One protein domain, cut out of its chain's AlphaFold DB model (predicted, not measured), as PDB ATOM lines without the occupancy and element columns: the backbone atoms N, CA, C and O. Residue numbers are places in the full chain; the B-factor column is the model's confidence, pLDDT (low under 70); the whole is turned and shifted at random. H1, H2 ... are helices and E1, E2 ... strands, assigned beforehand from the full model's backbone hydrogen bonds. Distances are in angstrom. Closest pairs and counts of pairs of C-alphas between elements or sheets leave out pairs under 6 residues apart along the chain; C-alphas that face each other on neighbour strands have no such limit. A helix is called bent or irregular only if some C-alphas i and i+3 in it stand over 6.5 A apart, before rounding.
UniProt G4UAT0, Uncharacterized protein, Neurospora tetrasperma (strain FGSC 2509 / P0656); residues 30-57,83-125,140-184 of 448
ATOM      1  N   LEU A  30     -38.650 -58.014 -22.091       66.62
ATOM      2  CA  LEU A  30     -38.283 -56.729 -22.678       66.62
ATOM      3  C   LEU A  30     -38.696 -56.712 -24.149       66.62
ATOM      4  O   LEU A  30     -38.286 -57.560 -24.946       66.62
ATOM      5  N   HIS A  31     -39.534 -55.750 -24.521       63.97
ATOM      6  CA  HIS A  31     -40.040 -55.657 -25.885       63.97
ATOM      7  C   HIS A  31     -39.099 -54.878 -26.809       63.97
ATOM      8  O   HIS A  31     -38.754 -53.722 -26.561       63.97
ATOM      9  N   THR A  32     -38.768 -55.509 -27.937       65.00
ATOM     10  CA  THR A  32     -38.027 -54.914 -29.058       65.00
ATOM     11  C   THR A  32     -38.864 -53.890 -29.834       65.00
ATOM     12  O   THR A  32     -40.097 -53.960 -29.808       65.00
ATOM     13  N   GLN A  33     -38.203 -53.043 -30.631       66.75
ATOM     14  CA  GLN A  33     -38.787 -52.041 -31.543       66.75
ATOM     15  C   GLN A  33     -40.000 -52.535 -32.356       66.75
ATOM     16  O   GLN A  33     -40.941 -51.782 -32.579       66.75
ATOM     17  N   LYS A  34     -40.041 -53.818 -32.742       65.69
ATOM     18  CA  LYS A  34     -41.162 -54.412 -33.497       65.69
ATOM     19  C   LYS A  34     -42.525 -54.308 -32.795       65.69
ATOM     20  O   LYS A  34     -43.549 -54.335 -33.462       65.69
ATOM     21  N   ASN A  35     -42.544 -54.149 -31.471       66.31
ATOM     22  CA  ASN A  35     -43.771 -54.045 -30.675       66.31
ATOM     23  C   ASN A  35     -44.130 -52.599 -30.296       66.31
ATOM     24  O   ASN A  35     -45.014 -52.390 -29.468       66.31
ATOM     25  N   HIS A  36     -43.455 -51.599 -30.872       63.28
ATOM     26  CA  HIS A  36     -43.633 -50.185 -30.526       63.28
ATOM     27  C   HIS A  36     -45.096 -49.720 -30.630       63.28
ATOM     28  O   HIS A  36     -45.612 -49.054 -29.733       63.28
ATOM     29  N   ASN A  37     -45.795 -50.165 -31.677       63.78
ATOM     30  CA  ASN A  37     -47.193 -49.806 -31.922       63.78
ATOM     31  C   ASN A  37     -48.143 -50.359 -30.853       63.78
ATOM     32  O   ASN A  37     -49.160 -49.737 -30.560       63.78
ATOM     33  N   CYS A  38     -47.803 -51.491 -30.231       61.41
ATOM     34  CA  CYS A  38     -48.625 -52.063 -29.173       61.41
ATOM     35  C   CYS A  38     -48.602 -51.202 -27.907       61.41
ATOM     36  O   CYS A  38     -49.614 -51.140 -27.228       61.41
ATOM     37  N   TYR A  39     -47.494 -50.516 -27.602       63.22
ATOM     38  CA  TYR A  39     -47.355 -49.752 -26.354       63.22
ATOM     39  C   TYR A  39     -47.833 -48.308 -26.463       63.22
ATOM     40  O   TYR A  39     -48.445 -47.787 -25.538       63.22
ATOM     41  N   ASN A  40     -47.639 -47.676 -27.621       62.78
ATOM     42  CA  ASN A  40     -48.155 -46.324 -27.852       62.78
ATOM     43  C   ASN A  40     -49.683 -46.282 -28.032       62.78
ATOM     44  O   ASN A  40     -50.260 -45.194 -28.025       62.78
ATOM     45  N   GLY A  41     -50.318 -47.447 -28.211       57.22
ATOM     46  CA  GLY A  41     -51.771 -47.613 -28.262       57.22
ATOM     47  C   GLY A  41     -52.380 -48.233 -27.001       57.22
ATOM     48  O   GLY A  41     -53.597 -48.166 -26.828       57.22
ATOM     49  N   THR A  42     -51.578 -48.825 -26.106       58.19
ATOM     50  CA  THR A  42     -52.111 -49.335 -24.839       58.19
ATOM     51  C   THR A  42     -52.487 -48.160 -23.954       58.19
ATOM     52  O   THR A  42     -51.634 -47.541 -23.330       58.19
ATOM     53  N   ARG A  43     -53.795 -47.906 -23.846       69.88
ATOM     54  CA  ARG A  43     -54.407 -46.975 -22.883       69.88
ATOM     55  C   ARG A  43     -54.142 -47.354 -21.413       69.88
ATOM     56  O   ARG A  43     -54.631 -46.692 -20.506       69.88
ATOM     57  N   THR A  44     -53.408 -48.438 -21.161       85.19
ATOM     58  CA  THR A  44     -53.054 -48.912 -19.826       85.19
ATOM     59  C   THR A  44     -51.792 -48.225 -19.338       85.19
ATOM     60  O   THR A  44     -50.760 -48.280 -20.004       85.19
ATOM     61  N   LEU A  45     -51.842 -47.657 -18.139       88.62
ATOM     62  CA  LEU A  45     -50.646 -47.170 -17.466       88.62
ATOM     63  C   LEU A  45     -49.721 -48.303 -16.997       88.62
ATOM     64  O   LEU A  45     -50.195 -49.409 -16.718       88.62
ATOM     65  N   PRO A  46     -48.426 -48.009 -16.794       91.19
ATOM     66  CA  PRO A  46     -47.549 -48.905 -16.058       91.19
ATOM     67  C   PRO A  46     -48.045 -49.141 -14.617       91.19
ATOM     68  O   PRO A  46     -48.603 -48.267 -13.938       91.19
ATOM     69  N   ILE A  47     -47.832 -50.365 -14.137       91.81
ATOM     70  CA  ILE A  47     -48.064 -50.771 -12.746       91.81
ATOM     71  C   ILE A  47     -46.946 -50.220 -11.860       91.81
ATOM     72  O   ILE A  47     -47.223 -49.735 -10.766       91.81
ATOM     73  N   ALA A  48     -45.707 -50.285 -12.348       91.75
ATOM     74  CA  ALA A  48     -44.519 -49.818 -11.649       91.75
ATOM     75  C   ALA A  48     -43.531 -49.177 -12.628       91.75
ATOM     76  O   ALA A  48     -43.543 -49.474 -13.826       91.75
ATOM     77  N   THR A  49     -42.663 -48.326 -12.094       95.06
ATOM     78  CA  THR A  49     -41.579 -47.662 -12.818       95.06
ATOM     79  C   THR A  49     -40.285 -47.766 -12.026       95.06
ATOM     80  O   THR A  49     -40.320 -47.903 -10.801       95.06
ATOM     81  N   LEU A  50     -39.166 -47.733 -12.741       94.62
ATOM     82  CA  LEU A  50     -37.826 -47.631 -12.180       94.62
ATOM     83  C   LEU A  50     -37.027 -46.653 -13.037       94.62
ATOM     84  O   LEU A  50     -36.882 -46.896 -14.236       94.62
ATOM     85  N   VAL A  51     -36.526 -45.582 -12.429       95.06
ATOM     86  CA  VAL A  51     -35.607 -44.632 -13.067       95.06
ATOM     87  C   VAL A  51     -34.170 -44.987 -12.688       95.06
ATOM     88  O   VAL A  51     -33.889 -45.331 -11.542       95.06
ATOM     89  N   ARG A  52     -33.262 -44.934 -13.661       93.62
ATOM     90  CA  ARG A  52     -31.822 -45.117 -13.480       93.62
ATOM     91  C   ARG A  52     -31.076 -44.042 -14.269       93.62
ATOM     92  O   ARG A  52     -31.550 -43.661 -15.341       93.62
ATOM     93  N   PRO A  53     -29.923 -43.561 -13.786       91.06
ATOM     94  CA  PRO A  53     -29.041 -42.778 -14.635       91.06
ATOM     95  C   PRO A  53     -28.557 -43.691 -15.767       91.06
ATOM     96  O   PRO A  53     -28.285 -44.874 -15.539       91.06
ATOM     97  N   GLN A  54     -28.518 -43.182 -16.998       87.50
ATOM     98  CA  GLN A  54     -27.897 -43.933 -18.077       87.50
ATOM     99  C   GLN A  54     -26.396 -44.004 -17.784       87.50
ATOM    100  O   GLN A  54     -25.731 -42.972 -17.702       87.50
ATOM    101  N   ASP A  55     -25.865 -45.220 -17.661       80.50
ATOM    102  CA  ASP A  55     -24.422 -45.434 -17.599       80.50
ATOM    103  C   ASP A  55     -23.824 -45.049 -18.959       80.50
ATOM    104  O   ASP A  55     -23.739 -45.847 -19.894       80.50
ATOM    105  N   ASN A  56     -23.415 -43.785 -19.079       69.38
ATOM    106  CA  ASN A  56     -22.651 -43.266 -20.213       69.38
ATOM    107  C   ASN A  56     -21.191 -43.739 -20.179       69.38
ATOM    108  O   ASN A  56     -20.365 -43.232 -20.941       69.38
ATOM    109  N   SER A  57     -20.857 -44.716 -19.326       66.00
ATOM    110  CA  SER A  57     -19.623 -45.477 -19.442       66.00
ATOM    111  C   SER A  57     -19.683 -46.238 -20.763       66.00
ATOM    112  O   SER A  57     -20.121 -47.390 -20.839       66.00
ATOM    113  N   PRO A  83     -27.663 -35.112 -18.970       82.12
ATOM    114  CA  PRO A  83     -27.783 -36.444 -18.395       82.12
ATOM    115  C   PRO A  83     -29.080 -37.103 -18.872       82.12
ATOM    116  O   PRO A  83     -30.174 -36.533 -18.758       82.12
ATOM    117  N   LEU A  84     -28.942 -38.305 -19.435       90.00
ATOM    118  CA  LEU A  84     -30.061 -39.111 -19.896       90.00
ATOM    119  C   LEU A  84     -30.405 -40.151 -18.834       90.00
ATOM    120  O   LEU A  84     -29.533 -40.801 -18.262       90.00
ATOM    121  N   TYR A  85     -31.695 -40.323 -18.594       92.56
ATOM    122  CA  TYR A  85     -32.234 -41.274 -17.640       92.56
ATOM    123  C   TYR A  85     -32.864 -42.446 -18.383       92.56
ATOM    124  O   TYR A  85     -33.667 -42.263 -19.305       92.56
ATOM    125  N   GLU A  86     -32.522 -43.656 -17.958       93.38
ATOM    126  CA  GLU A  86     -33.169 -44.890 -18.373       93.38
ATOM    127  C   GLU A  86     -34.384 -45.148 -17.473       93.38
ATOM    128  O   GLU A  86     -34.264 -45.285 -16.256       93.38
ATOM    129  N   ILE A  87     -35.572 -45.246 -18.065       94.06
ATOM    130  CA  ILE A  87     -36.814 -45.491 -17.332       94.06
ATOM    131  C   ILE A  87     -37.396 -46.828 -17.775       94.06
ATOM    132  O   ILE A  87     -37.824 -46.992 -18.919       94.06
ATOM    133  N   THR A  88     -37.467 -47.783 -16.851       92.69
ATOM    134  CA  THR A  88     -38.135 -49.070 -17.071       92.69
ATOM    135  C   THR A  88     -39.591 -48.990 -16.621       92.69
ATOM    136  O   THR A  88     -39.882 -48.761 -15.446       92.69
ATOM    137  N   LEU A  89     -40.515 -49.219 -17.550       92.31
ATOM    138  CA  LEU A  89     -41.959 -49.248 -17.339       92.31
ATOM    139  C   LEU A  89     -42.445 -50.700 -17.283       92.31
ATOM    140  O   LEU A  89     -42.270 -51.458 -18.240       92.31
ATOM    141  N   TYR A  90     -43.088 -51.081 -16.183       91.31
ATOM    142  CA  TYR A  90     -43.634 -52.423 -15.977       91.31
ATOM    143  C   TYR A  90     -45.146 -52.428 -16.205       91.31
ATOM    144  O   TYR A  90     -45.888 -51.743 -15.503       91.31
ATOM    145  N   TYR A  91     -45.612 -53.236 -17.151       89.12
ATOM    146  CA  TYR A  91     -47.019 -53.397 -17.515       89.12
ATOM    147  C   TYR A  91     -47.571 -54.752 -17.041       89.12
ATOM    148  O   TYR A  91     -46.802 -55.667 -16.717       89.12
ATOM    149  N   PRO A  92     -48.908 -54.924 -17.018       87.06
ATOM    150  CA  PRO A  92     -49.514 -56.234 -16.812       87.06
ATOM    151  C   PRO A  92     -48.980 -57.290 -17.799       87.06
ATOM    152  O   PRO A  92     -48.459 -56.973 -18.868       87.06
ATOM    153  N   HIS A  93     -49.145 -58.569 -17.451       83.81
ATOM    154  CA  HIS A  93     -48.708 -59.719 -18.264       83.81
ATOM    155  C   HIS A  93     -47.188 -59.845 -18.457       83.81
ATOM    156  O   HIS A  93     -46.732 -60.340 -19.486       83.81
ATOM    157  N   ASN A  94     -46.406 -59.442 -17.447       72.75
ATOM    158  CA  ASN A  94     -44.943 -59.565 -17.426       72.75
ATOM    159  C   ASN A  94     -44.242 -58.842 -18.591       72.75
ATOM    160  O   ASN A  94     -43.211 -59.285 -19.102       72.75
ATOM    161  N   ARG A  95     -44.835 -57.732 -19.026       80.31
ATOM    162  CA  ARG A  95     -44.333 -56.895 -20.108       80.31
ATOM    163  C   ARG A  95     -43.553 -55.736 -19.513       80.31
ATOM    164  O   ARG A  95     -44.066 -55.054 -18.629       80.31
ATOM    165  N   ALA A  96     -42.342 -55.496 -19.999       85.81
ATOM    166  CA  ALA A  96     -41.613 -54.279 -19.670       85.81
ATOM    167  C   ALA A  96     -41.120 -53.576 -20.930       85.81
ATOM    168  O   ALA A  96     -40.796 -54.210 -21.944       85.81
ATOM    169  N   CYS A  97     -41.058 -52.254 -20.854       85.56
ATOM    170  CA  CYS A  97     -40.385 -51.449 -21.855       85.56
ATOM    171  C   CYS A  97     -39.449 -50.446 -21.187       85.56
ATOM    172  O   CYS A  97     -39.690 -50.005 -20.069       85.56
ATOM    173  N   THR A  98     -38.380 -50.107 -21.896       88.50
ATOM    174  CA  THR A  98     -37.424 -49.091 -21.477       88.50
ATOM    175  C   THR A  98     -37.584 -47.878 -22.383       88.50
ATOM    176  O   THR A  98     -37.630 -48.032 -23.613       88.50
ATOM    177  N   ILE A  99     -37.694 -46.696 -21.785       91.31
ATOM    178  CA  ILE A  99     -37.681 -45.398 -22.467       91.31
ATOM    179  C   ILE A  99     -36.532 -44.553 -21.920       91.31
ATOM    180  O   ILE A  99     -36.054 -44.803 -20.816       91.31
ATOM    181  N   TYR A 100     -36.111 -43.553 -22.686       91.56
ATOM    182  CA  TYR A 100     -35.025 -42.657 -22.307       91.56
ATOM    183  C   TYR A 100     -35.533 -41.228 -22.238       91.56
ATOM    184  O   TYR A 100     -36.244 -40.784 -23.144       91.56
ATOM    185  N   ARG A 101     -35.202 -40.513 -21.168       93.25
ATOM    186  CA  ARG A 101     -35.663 -39.136 -20.954       93.25
ATOM    187  C   ARG A 101     -34.542 -38.273 -20.439       93.25
ATOM    188  O   ARG A 101     -33.725 -38.738 -19.653       93.25
ATOM    189  N   SER A 102     -34.503 -37.034 -20.902       92.19
ATOM    190  CA  SER A 102     -33.548 -36.063 -20.385       92.19
ATOM    191  C   SER A 102     -34.077 -35.423 -19.101       92.19
ATOM    192  O   SER A 102     -35.245 -35.592 -18.730       92.19
ATOM    193  N   ARG A 103     -33.226 -34.661 -18.414       91.38
ATOM    194  CA  ARG A 103     -33.634 -33.874 -17.242       91.38
ATOM    195  C   ARG A 103     -34.770 -32.904 -17.585       91.38
ATOM    196  O   ARG A 103     -35.709 -32.734 -16.810       91.38
ATOM    197  N   GLU A 104     -34.715 -32.300 -18.765       91.38
ATOM    198  CA  GLU A 104     -35.699 -31.334 -19.256       91.38
ATOM    199  C   GLU A 104     -37.078 -31.979 -19.450       91.38
ATOM    200  O   GLU A 104     -38.093 -31.372 -19.112       91.38
ATOM    201  N   ASP A 105     -37.135 -33.236 -19.905       93.56
ATOM    202  CA  ASP A 105     -38.398 -33.974 -20.015       93.56
ATOM    203  C   ASP A 105     -39.085 -34.137 -18.647       93.56
ATOM    204  O   ASP A 105     -40.311 -34.039 -18.548       93.56
ATOM    205  N   PHE A 106     -38.316 -34.365 -17.576       94.06
ATOM    206  CA  PHE A 106     -38.869 -34.441 -16.223       94.06
ATOM    207  C   PHE A 106     -39.361 -33.082 -15.721       94.06
ATOM    208  O   PHE A 106     -40.406 -33.012 -15.070       94.06
ATOM    209  N   TRP A 107     -38.663 -31.998 -16.054       92.25
ATOM    210  CA  TRP A 107     -39.142 -30.648 -15.762       92.25
ATOM    211  C   TRP A 107     -40.456 -30.342 -16.481       92.25
ATOM    212  O   TRP A 107     -41.379 -29.833 -15.848       92.25
ATOM    213  N   LEU A 108     -40.585 -30.726 -17.753       91.88
ATOM    214  CA  LEU A 108     -41.833 -30.593 -18.513       91.88
ATOM    215  C   LEU A 108     -42.973 -31.428 -17.920       91.88
ATOM    216  O   LEU A 108     -44.118 -30.975 -17.864       91.88
ATOM    217  N   LEU A 109     -42.673 -32.632 -17.428       93.88
ATOM    218  CA  LEU A 109     -43.648 -33.421 -16.679       93.88
ATOM    219  C   LEU A 109     -44.073 -32.685 -15.400       93.88
ATOM    220  O   LEU A 109     -45.268 -32.576 -15.131       93.88
ATOM    221  N   ARG A 110     -43.121 -32.145 -14.630       93.56
ATOM    222  CA  ARG A 110     -43.398 -31.412 -13.389       93.56
ATOM    223  C   ARG A 110     -44.281 -30.191 -13.635       93.56
ATOM    224  O   ARG A 110     -45.281 -30.026 -12.941       93.56
ATOM    225  N   THR A 111     -43.949 -29.356 -14.617       91.06
ATOM    226  CA  THR A 111     -44.756 -28.174 -14.956       91.06
ATOM    227  C   THR A 111     -46.142 -28.577 -15.446       91.06
ATOM    228  O   THR A 111     -47.138 -28.005 -15.006       91.06
ATOM    229  N   GLY A 112     -46.233 -29.635 -16.253       90.06
ATOM    230  CA  GLY A 112     -47.501 -30.198 -16.704       90.06
ATOM    231  C   GLY A 112     -48.357 -30.833 -15.599       90.06
ATOM    232  O   GLY A 112     -49.554 -31.011 -15.807       90.06
ATOM    233  N   LEU A 113     -47.780 -31.191 -14.446       90.38
ATOM    234  CA  LEU A 113     -48.515 -31.670 -13.264       90.38
ATOM    235  C   LEU A 113     -48.971 -30.526 -12.354       90.38
ATOM    236  O   LEU A 113     -50.002 -30.648 -11.694       90.38
ATOM    237  N   LEU A 114     -48.188 -29.446 -12.291       90.00
ATOM    238  CA  LEU A 114     -48.510 -28.237 -11.529       90.00
ATOM    239  C   LEU A 114     -49.536 -27.358 -12.245       90.00
ATOM    240  O   LEU A 114     -50.287 -26.643 -11.590       90.00
ATOM    241  N   SER A 115     -49.589 -27.427 -13.576       87.50
ATOM    242  CA  SER A 115     -50.613 -26.745 -14.355       87.50
ATOM    243  C   SER A 115     -51.995 -27.285 -13.989       87.50
ATOM    244  O   SER A 115     -52.294 -28.461 -14.196       87.50
ATOM    245  N   SER A 116     -52.853 -26.413 -13.460       78.25
ATOM    246  CA  SER A 116     -54.268 -26.712 -13.209       78.25
ATOM    247  C   SER A 116     -55.036 -26.982 -14.507       78.25
ATOM    248  O   SER A 116     -56.068 -27.651 -14.498       78.25
ATOM    249  N   SER A 117     -54.519 -26.496 -15.639       75.31
ATOM    250  CA  SER A 117     -55.105 -26.694 -16.960       75.31
ATOM    251  C   SER A 117     -54.773 -28.093 -17.471       75.31
ATOM    252  O   SER A 117     -53.724 -28.317 -18.073       75.31
ATOM    253  N   SER A 118     -55.684 -29.045 -17.253       63.81
ATOM    254  CA  SER A 118     -55.484 -30.451 -17.630       63.81
ATOM    255  C   SER A 118     -55.480 -30.714 -19.143       63.81
ATOM    256  O   SER A 118     -55.158 -31.830 -19.542       63.81
ATOM    257  N   SER A 119     -55.832 -29.718 -19.968       67.69
ATOM    258  CA  SER A 119     -56.205 -29.894 -21.381       67.69
ATOM    259  C   SER A 119     -55.036 -29.817 -22.374       67.69
ATOM    260  O   SER A 119     -55.092 -30.412 -23.448       67.69
ATOM    261  N   THR A 120     -53.936 -29.144 -22.030       69.00
ATOM    262  CA  THR A 120     -52.853 -28.893 -22.995       69.00
ATOM    263  C   THR A 120     -51.636 -29.751 -22.679       69.00
ATOM    264  O   THR A 120     -51.173 -29.800 -21.542       69.00
ATOM    265  N   ALA A 121     -51.102 -30.433 -23.697       69.12
ATOM    266  CA  ALA A 121     -49.813 -31.110 -23.586       69.12
ATOM    267  C   ALA A 121     -48.722 -30.106 -23.161       69.12
ATOM    268  O   ALA A 121     -48.783 -28.944 -23.576       69.12
ATOM    269  N   PRO A 122     -47.727 -30.529 -22.359       70.38
ATOM    270  CA  PRO A 122     -46.650 -29.643 -21.939       70.38
ATOM    271  C   PRO A 122     -45.942 -29.094 -23.180       70.38
ATOM    272  O   PRO A 122     -45.443 -29.858 -24.011       70.38
ATOM    273  N   GLN A 123     -45.946 -27.770 -23.334       75.25
ATOM    274  CA  GLN A 123     -45.180 -27.133 -24.394       75.25
ATOM    275  C   GLN A 123     -43.708 -27.099 -23.987       75.25
ATOM    276  O   GLN A 123     -43.419 -26.815 -22.820       75.25
ATOM    277  N   PRO A 124     -42.778 -27.406 -24.909       71.44
ATOM    278  CA  PRO A 124     -41.360 -27.241 -24.637       71.44
ATOM    279  C   PRO A 124     -41.121 -25.786 -24.232       71.44
ATOM    280  O   PRO A 124     -41.468 -24.868 -24.969       71.44
ATOM    281  N   LEU A 125     -40.588 -25.581 -23.029       65.88
ATOM    282  CA  LEU A 125     -40.247 -24.253 -22.540       65.88
ATOM    283  C   LEU A 125     -39.114 -23.719 -23.418       65.88
ATOM    284  O   LEU A 125     -37.979 -24.178 -23.312       65.88
ATOM    285  N   SER A 140     -26.522 -38.607  -8.203       67.44
ATOM    286  CA  SER A 140     -27.246 -39.701  -7.548       67.44
ATOM    287  C   SER A 140     -28.531 -39.258  -6.846       67.44
ATOM    288  O   SER A 140     -29.509 -40.002  -6.870       67.44
ATOM    289  N   GLU A 141     -28.560 -38.066  -6.241       75.50
ATOM    290  CA  GLU A 141     -29.745 -37.576  -5.512       75.50
ATOM    291  C   GLU A 141     -30.885 -37.205  -6.470       75.50
ATOM    292  O   GLU A 141     -32.072 -37.351  -6.153       75.50
ATOM    293  N   ASP A 142     -30.531 -36.798  -7.690       84.44
ATOM    294  CA  ASP A 142     -31.496 -36.459  -8.730       84.44
ATOM    295  C   ASP A 142     -32.326 -37.683  -9.166       84.44
ATOM    296  O   ASP A 142     -33.521 -37.549  -9.439       84.44
ATOM    297  N   VAL A 143     -31.756 -38.893  -9.175       92.06
ATOM    298  CA  VAL A 143     -32.451 -40.107  -9.649       92.06
ATOM    299  C   VAL A 143     -33.625 -40.479  -8.746       92.06
ATOM    300  O   VAL A 143     -34.733 -40.701  -9.243       92.06
ATOM    301  N   ASP A 144     -33.409 -40.514  -7.430       92.81
ATOM    302  CA  ASP A 144     -34.457 -40.864  -6.464       92.81
ATOM    303  C   ASP A 144     -35.583 -39.827  -6.472       92.81
ATOM    304  O   ASP A 144     -36.770 -40.171  -6.411       92.81
ATOM    305  N   LYS A 145     -35.226 -38.548  -6.640       93.69
ATOM    306  CA  LYS A 145     -36.183 -37.452  -6.811       93.69
ATOM    307  C   LYS A 145     -37.031 -37.631  -8.070       93.69
ATOM    308  O   LYS A 145     -38.257 -37.482  -8.007       93.69
ATOM    309  N   TRP A 146     -36.416 -37.975  -9.201       94.31
ATOM    310  CA  TRP A 146     -37.136 -38.220 -10.452       94.31
ATOM    311  C   TRP A 146     -38.023 -39.466 -10.388       94.31
ATOM    312  O   TRP A 146     -39.162 -39.426 -10.865       94.31
ATOM    313  N   ASP A 147     -37.559 -40.540  -9.750       95.44
ATOM    314  CA  ASP A 147     -38.344 -41.758  -9.543       95.44
ATOM    315  C   ASP A 147     -39.556 -41.509  -8.632       95.44
ATOM    316  O   ASP A 147     -40.686 -41.882  -8.976       95.44
ATOM    317  N   ALA A 148     -39.359 -40.809  -7.510       95.31
ATOM    318  CA  ALA A 148     -40.434 -40.425  -6.598       95.31
ATOM    319  C   ALA A 148     -41.469 -39.521  -7.287       95.31
ATOM    320  O   ALA A 148     -42.676 -39.762  -7.177       95.31
ATOM    321  N   MET A 149     -41.011 -38.529  -8.055       95.81
ATOM    322  CA  MET A 149     -41.890 -37.631  -8.805       95.81
ATOM    323  C   MET A 149     -42.713 -38.390  -9.856       95.81
ATOM    324  O   MET A 149     -43.921 -38.167  -9.961       95.81
ATOM    325  N   LEU A 150     -42.101 -39.308 -10.609       96.25
ATOM    326  CA  LEU A 150     -42.804 -40.108 -11.617       96.25
ATOM    327  C   LEU A 150     -43.847 -41.043 -10.983       96.25
ATOM    328  O   LEU A 150     -44.965 -41.167 -11.493       96.25
ATOM    329  N   LYS A 151     -43.516 -41.671  -9.849       95.88
ATOM    330  CA  LYS A 151     -44.458 -42.503  -9.083       95.88
ATOM    331  C   LYS A 151     -45.649 -41.691  -8.580       95.88
ATOM    332  O   LYS A 151     -46.791 -42.140  -8.710       95.88
ATOM    333  N   GLU A 152     -45.403 -40.497  -8.052       95.56
ATOM    334  CA  GLU A 152     -46.461 -39.599  -7.589       95.56
ATOM    335  C   GLU A 152     -47.332 -39.102  -8.754       95.56
ATOM    336  O   GLU A 152     -48.559 -39.111  -8.652       95.56
ATOM    337  N   ALA A 153     -46.733 -38.772  -9.901       94.56
ATOM    338  CA  ALA A 153     -47.455 -38.404 -11.119       94.56
ATOM    339  C   ALA A 153     -48.428 -39.507 -11.565       94.56
ATOM    340  O   ALA A 153     -49.610 -39.255 -11.814       94.56
ATOM    341  N   LEU A 154     -47.954 -40.756 -11.594       94.56
ATOM    342  CA  LEU A 154     -48.772 -41.927 -11.913       94.56
ATOM    343  C   LEU A 154     -49.889 -42.159 -10.891       94.56
ATOM    344  O   LEU A 154     -50.997 -42.549 -11.265       94.56
ATOM    345  N   LYS A 155     -49.618 -41.929  -9.603       94.38
ATOM    346  CA  LYS A 155     -50.613 -42.054  -8.531       94.38
ATOM    347  C   LYS A 155     -51.709 -40.995  -8.660       94.38
ATOM    348  O   LYS A 155     -52.887 -41.341  -8.575       94.38
ATOM    349  N   ARG A 156     -51.340 -39.735  -8.916       92.69
ATOM    350  CA  ARG A 156     -52.285 -38.629  -9.151       92.69
ATOM    351  C   ARG A 156     -53.148 -38.891 -10.370       92.69
ATOM    352  O   ARG A 156     -54.368 -38.826 -10.260       92.69
ATOM    353  N   PHE A 157     -52.539 -39.310 -11.478       91.44
ATOM    354  CA  PHE A 157     -53.288 -39.714 -12.660       91.44
ATOM    355  C   PHE A 157     -54.313 -40.809 -12.341       91.44
ATOM    356  O   PHE A 157     -55.472 -40.692 -12.724       91.44
ATOM    357  N   LYS A 158     -53.909 -41.871 -11.626       91.81
ATOM    358  CA  LYS A 158     -54.815 -42.984 -11.289       91.81
ATOM    359  C   LYS A 158     -55.972 -42.542 -10.393       91.81
ATOM    360  O   LYS A 158     -57.048 -43.119 -10.488       91.81
ATOM    361  N   LYS A 159     -55.743 -41.559  -9.516       93.81
ATOM    362  CA  LYS A 159     -56.735 -41.088  -8.543       93.81
ATOM    363  C   LYS A 159     -57.698 -40.050  -9.124       93.81
ATOM    364  O   LYS A 159     -58.887 -40.133  -8.849       93.81
ATOM    365  N   SER A 160     -57.194 -39.062  -9.863       92.31
ATOM    366  CA  SER A 160     -57.982 -37.897 -10.295       92.31
ATOM    367  C   SER A 160     -57.993 -37.661 -11.803       92.31
ATOM    368  O   SER A 160     -58.669 -36.750 -12.264       92.31
ATOM    369  N   GLY A 161     -57.216 -38.415 -12.588       90.62
ATOM    370  CA  GLY A 161     -57.006 -38.131 -14.012       90.62
ATOM    371  C   GLY A 161     -56.215 -36.844 -14.287       90.62
ATOM    372  O   GLY A 161     -55.970 -36.517 -15.448       90.62
ATOM    373  N   HIS A 162     -55.791 -36.121 -13.244       89.75
ATOM    374  CA  HIS A 162     -55.033 -34.879 -13.382       89.75
ATOM    375  C   HIS A 162     -53.674 -35.131 -14.036       89.75
ATOM    376  O   HIS A 162     -53.014 -36.135 -13.759       89.75
ATOM    377  N   GLY A 163     -53.255 -34.216 -14.912       88.44
ATOM    378  CA  GLY A 163     -51.996 -34.341 -15.646       88.44
ATOM    379  C   GLY A 163     -51.969 -35.490 -16.659       88.44
ATOM    380  O   GLY A 163     -50.884 -35.917 -17.053       88.44
ATOM    381  N   ARG A 164     -53.135 -35.994 -17.100       89.69
ATOM    382  CA  ARG A 164     -53.257 -37.059 -18.111       89.69
ATOM    383  C   ARG A 164     -52.380 -36.841 -19.327       89.69
ATOM    384  O   ARG A 164     -51.599 -37.726 -19.661       89.69
ATOM    385  N   HIS A 165     -52.485 -35.682 -19.964       89.31
ATOM    386  CA  HIS A 165     -51.724 -35.409 -21.178       89.31
ATOM    387  C   HIS A 165     -50.221 -35.322 -20.913       89.31
ATOM    388  O   HIS A 165     -49.444 -35.838 -21.708       89.31
ATOM    389  N   SER A 166     -49.811 -34.763 -19.774       91.06
ATOM    390  CA  SER A 166     -48.406 -34.658 -19.367       91.06
ATOM    391  C   SER A 166     -47.786 -36.030 -19.096       91.06
ATOM    392  O   SER A 166     -46.722 -36.346 -19.624       91.06
ATOM    393  N   VAL A 167     -48.480 -36.877 -18.331       92.56
ATOM    394  CA  VAL A 167     -48.043 -38.247 -18.027       92.56
ATOM    395  C   VAL A 167     -48.033 -39.104 -19.292       92.56
ATOM    396  O   VAL A 167     -47.067 -39.821 -19.540       92.56
ATOM    397  N   GLU A 168     -49.076 -39.014 -20.121       90.38
ATOM    398  CA  GLU A 168     -49.148 -39.751 -21.383       90.38
ATOM    399  C   GLU A 168     -48.028 -39.325 -22.333       90.38
ATOM    400  O   GLU A 168     -47.314 -40.182 -22.845       90.38
ATOM    401  N   TRP A 169     -47.815 -38.020 -22.516       90.06
ATOM    402  CA  TRP A 169     -46.729 -37.485 -23.336       90.06
ATOM    403  C   TRP A 169     -45.358 -37.958 -22.846       90.06
ATOM    404  O   TRP A 169     -44.540 -38.408 -23.650       90.06
ATOM    405  N   PHE A 170     -45.131 -37.923 -21.530       92.94
ATOM    406  CA  PHE A 170     -43.864 -38.328 -20.931       92.94
ATOM    407  C   PHE A 170     -43.590 -39.824 -21.126       92.94
ATOM    408  O   PHE A 170     -42.488 -40.213 -21.520       92.94
ATOM    409  N   LEU A 171     -44.597 -40.674 -20.909       91.50
ATOM    410  CA  LEU A 171     -44.474 -42.132 -21.028       91.50
ATOM    411  C   LEU A 171     -44.513 -42.632 -22.476       91.50
ATOM    412  O   LEU A 171     -44.115 -43.768 -22.744       91.50
ATOM    413  N   ARG A 172     -44.998 -41.814 -23.416       86.38
ATOM    414  CA  ARG A 172     -45.131 -42.213 -24.816       86.38
ATOM    415  C   ARG A 172     -43.767 -42.442 -25.436       86.38
ATOM    416  O   ARG A 172     -42.923 -41.551 -25.482       86.38
ATOM    417  N   ARG A 173     -43.558 -43.633 -25.978       78.00
ATOM    418  CA  ARG A 173     -42.280 -43.997 -26.577       78.00
ATOM    419  C   ARG A 173     -42.062 -43.193 -27.861       78.00
ATOM    420  O   ARG A 173     -42.915 -43.196 -28.756       78.00
ATOM    421  N   ARG A 174     -40.940 -42.475 -27.930       81.25
ATOM    422  CA  ARG A 174     -40.500 -41.709 -29.104       81.25
ATOM    423  C   ARG A 174     -39.734 -42.652 -30.035       81.25
ATOM    424  O   ARG A 174     -39.123 -43.614 -29.575       81.25
ATOM    425  N   LEU A 175     -39.733 -42.379 -31.343       65.38
ATOM    426  CA  LEU A 175     -39.018 -43.217 -32.323       65.38
ATOM    427  C   LEU A 175     -37.532 -43.401 -31.953       65.38
ATOM    428  O   LEU A 175     -37.013 -44.512 -32.052       65.38
ATOM    429  N   GLY A 176     -36.895 -42.353 -31.413       65.94
ATOM    430  CA  GLY A 176     -35.505 -42.391 -30.942       65.94
ATOM    431  C   GLY A 176     -35.249 -43.291 -29.724       65.94
ATOM    432  O   GLY A 176     -34.135 -43.786 -29.564       65.94
ATOM    433  N   ASP A 177     -36.268 -43.603 -28.914       68.62
ATOM    434  CA  ASP A 177     -36.113 -44.440 -27.709       68.62
ATOM    435  C   ASP A 177     -35.793 -45.905 -28.059       68.62
ATOM    436  O   ASP A 177     -35.318 -46.673 -27.221       68.62
ATOM    437  N   CYS A 178     -36.098 -46.332 -29.289       62.25
ATOM    438  CA  CYS A 178     -35.840 -47.695 -29.756       62.25
ATOM    439  C   CYS A 178     -34.494 -47.841 -30.472       62.25
ATOM    440  O   CYS A 178     -33.905 -48.921 -30.440       62.25
ATOM    441  N   GLU A 179     -34.013 -46.782 -31.125       61.09
ATOM    442  CA  GLU A 179     -32.806 -46.833 -31.956       61.09
ATOM    443  C   GLU A 179     -31.536 -46.947 -31.111       61.09
ATOM    444  O   GLU A 179     -30.626 -47.698 -31.466       61.09
ATOM    445  N   ARG A 180     -31.514 -46.296 -29.939       60.06
ATOM    446  CA  ARG A 180     -30.352 -46.270 -29.038       60.06
ATOM    447  C   ARG A 180     -30.009 -47.654 -28.454       60.06
ATOM    448  O   ARG A 180     -28.845 -47.952 -28.228       60.06
ATOM    449  N   MET A 181     -31.005 -48.533 -28.287       56.06
ATOM    450  CA  MET A 181     -30.798 -49.922 -27.836       56.06
ATOM    451  C   MET A 181     -30.368 -50.866 -28.961       56.06
ATOM    452  O   MET A 181     -29.689 -51.860 -28.717       56.06
ATOM    453  N   ALA A 182     -30.791 -50.591 -30.197       52.03
ATOM    454  CA  ALA A 182     -30.536 -51.474 -31.329       52.03
ATOM    455  C   ALA A 182     -29.109 -51.340 -31.875       52.03
ATOM    456  O   ALA A 182     -28.611 -52.278 -32.499       52.03
ATOM    457  N   SER A 183     -28.439 -50.203 -31.655       53.12
ATOM    458  CA  SER A 183     -27.104 -49.981 -32.212       53.12
ATOM    459  C   SER A 183     -26.002 -50.767 -31.503       53.12
ATOM    460  O   SER A 183     -24.938 -50.919 -32.099       53.12
ATOM    461  N   GLY A 184     -26.203 -51.261 -30.267       48.66
ATOM    462  CA  GLY A 184     -25.206 -52.038 -29.494       48.66
ATOM    463  C   GLY A 184     -23.846 -51.341 -29.297       48.66
ATOM    464  O   GLY A 184     -22.911 -51.907 -28.743       48.66
TER     465      GLY A 184
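Overview. This is residues 30 to 57, 83 to 125 and 140 to 184 of the 448 residues of an uncharacterized protein of Neurospora tetrasperma (strain FGSC 2509 / P0656) (UniProt G4UAT0). A twisted sheet of three strands has the long helix H3 running along its edge strand E1 over one face. H2 and H4, side by side in opposite directions, join H3 in a group of three helices, while the short H5 covers the other edge strand, E3, on the opposite face, and the loosely formed H1 only grazes the sheet. The printed part has 116 residues, with five named helices and three named strands that follow along the chain as H1 E1 E2 E3 H2 H3 H4 H5, and the sheet, in the order E1 E2 E3, is antiparallel. The class is mixed, helices and strands; the whole is compact, with a radius of gyration of the C-alphas of 13.8 A and spans of 42 by 31 by 23 A.

Along the chain. Begin with the sheet: find C-alpha 48 at (-44.519, -49.818, -11.649), where E1, residues 48 to 53, starts its 17.3 A. E2, residues 84 to 91, covers 22.3 A, and E3, residues 95 to 102, covers 23.5 A. Find C-alpha 140 at (-27.246, -39.701, -7.548); from there H3 runs 30.9 A to residue 160. H2 is residues 103 to 114, 16.9 A, and H4 is residues 164 to 171. H1 is residues 33 to 41, irregular, with C-alphas 34 and 37 7.8 A apart. H5, residues 176 to 182, ends at C-alpha 182, (-30.536, -51.474, -31.329).

Arrangement. Look first at E1 and E2, antiparallel, where N 52 and O 86 are 2.8 A apart, within hydrogen-bond range. E2 and E3 form an antiparallel hairpin, with N 87 and O 99 at 2.8 A. H3 is on the sheet over E1, at a height over the sheet of 9.2 A; the closest C-alphas of E1 and H3 are those of Val 51 and Asp 147, 5.3 A. On the opposite face H5 lies over E3, slantwise at 53 degrees on the local plane; the closest C-alphas are those of Ile 99 and Asp 177, 5.6 A. H2 and H4 touch at a shallow tilt of 14 degrees, opposite ways, closest at the C-alphas of Gly 112 and Ser 166, 5.3 A. H3 touches H4 with residues 153 to 157 alone, at a steep tilt of 39 degrees; the closest C-alphas are those of Phe 157 and Arg 164, 6.1 A. H1 and H5 are close but not clearly touching, with the C-alphas of Gln 33 and Cys 178 5.5 A apart. Every O i to N i+4 pair is within hydrogen-bond range in H2 and H4, against 16 of 17 in H3, 2 of 5 in H1 and 0 of 3 in H5; O i to N i+3 pairs within range number 3 of 6 in H1 and 2 of 4 in H5.

Size, cuts and confidence. The C-alphas of Ser 116 and Gly 184 are the two farthest apart, 41.8 A. Residues 58 to 82 and 126 to 139 are not printed, with C-alpha gaps of 12.2 A and 25.1 A across the cuts. Of the links that are printed whole, none is long. The mean pLDDT of the printed part is 82.2; look for values under 70 at, among others, residues 30 to 43 and 175 to 184.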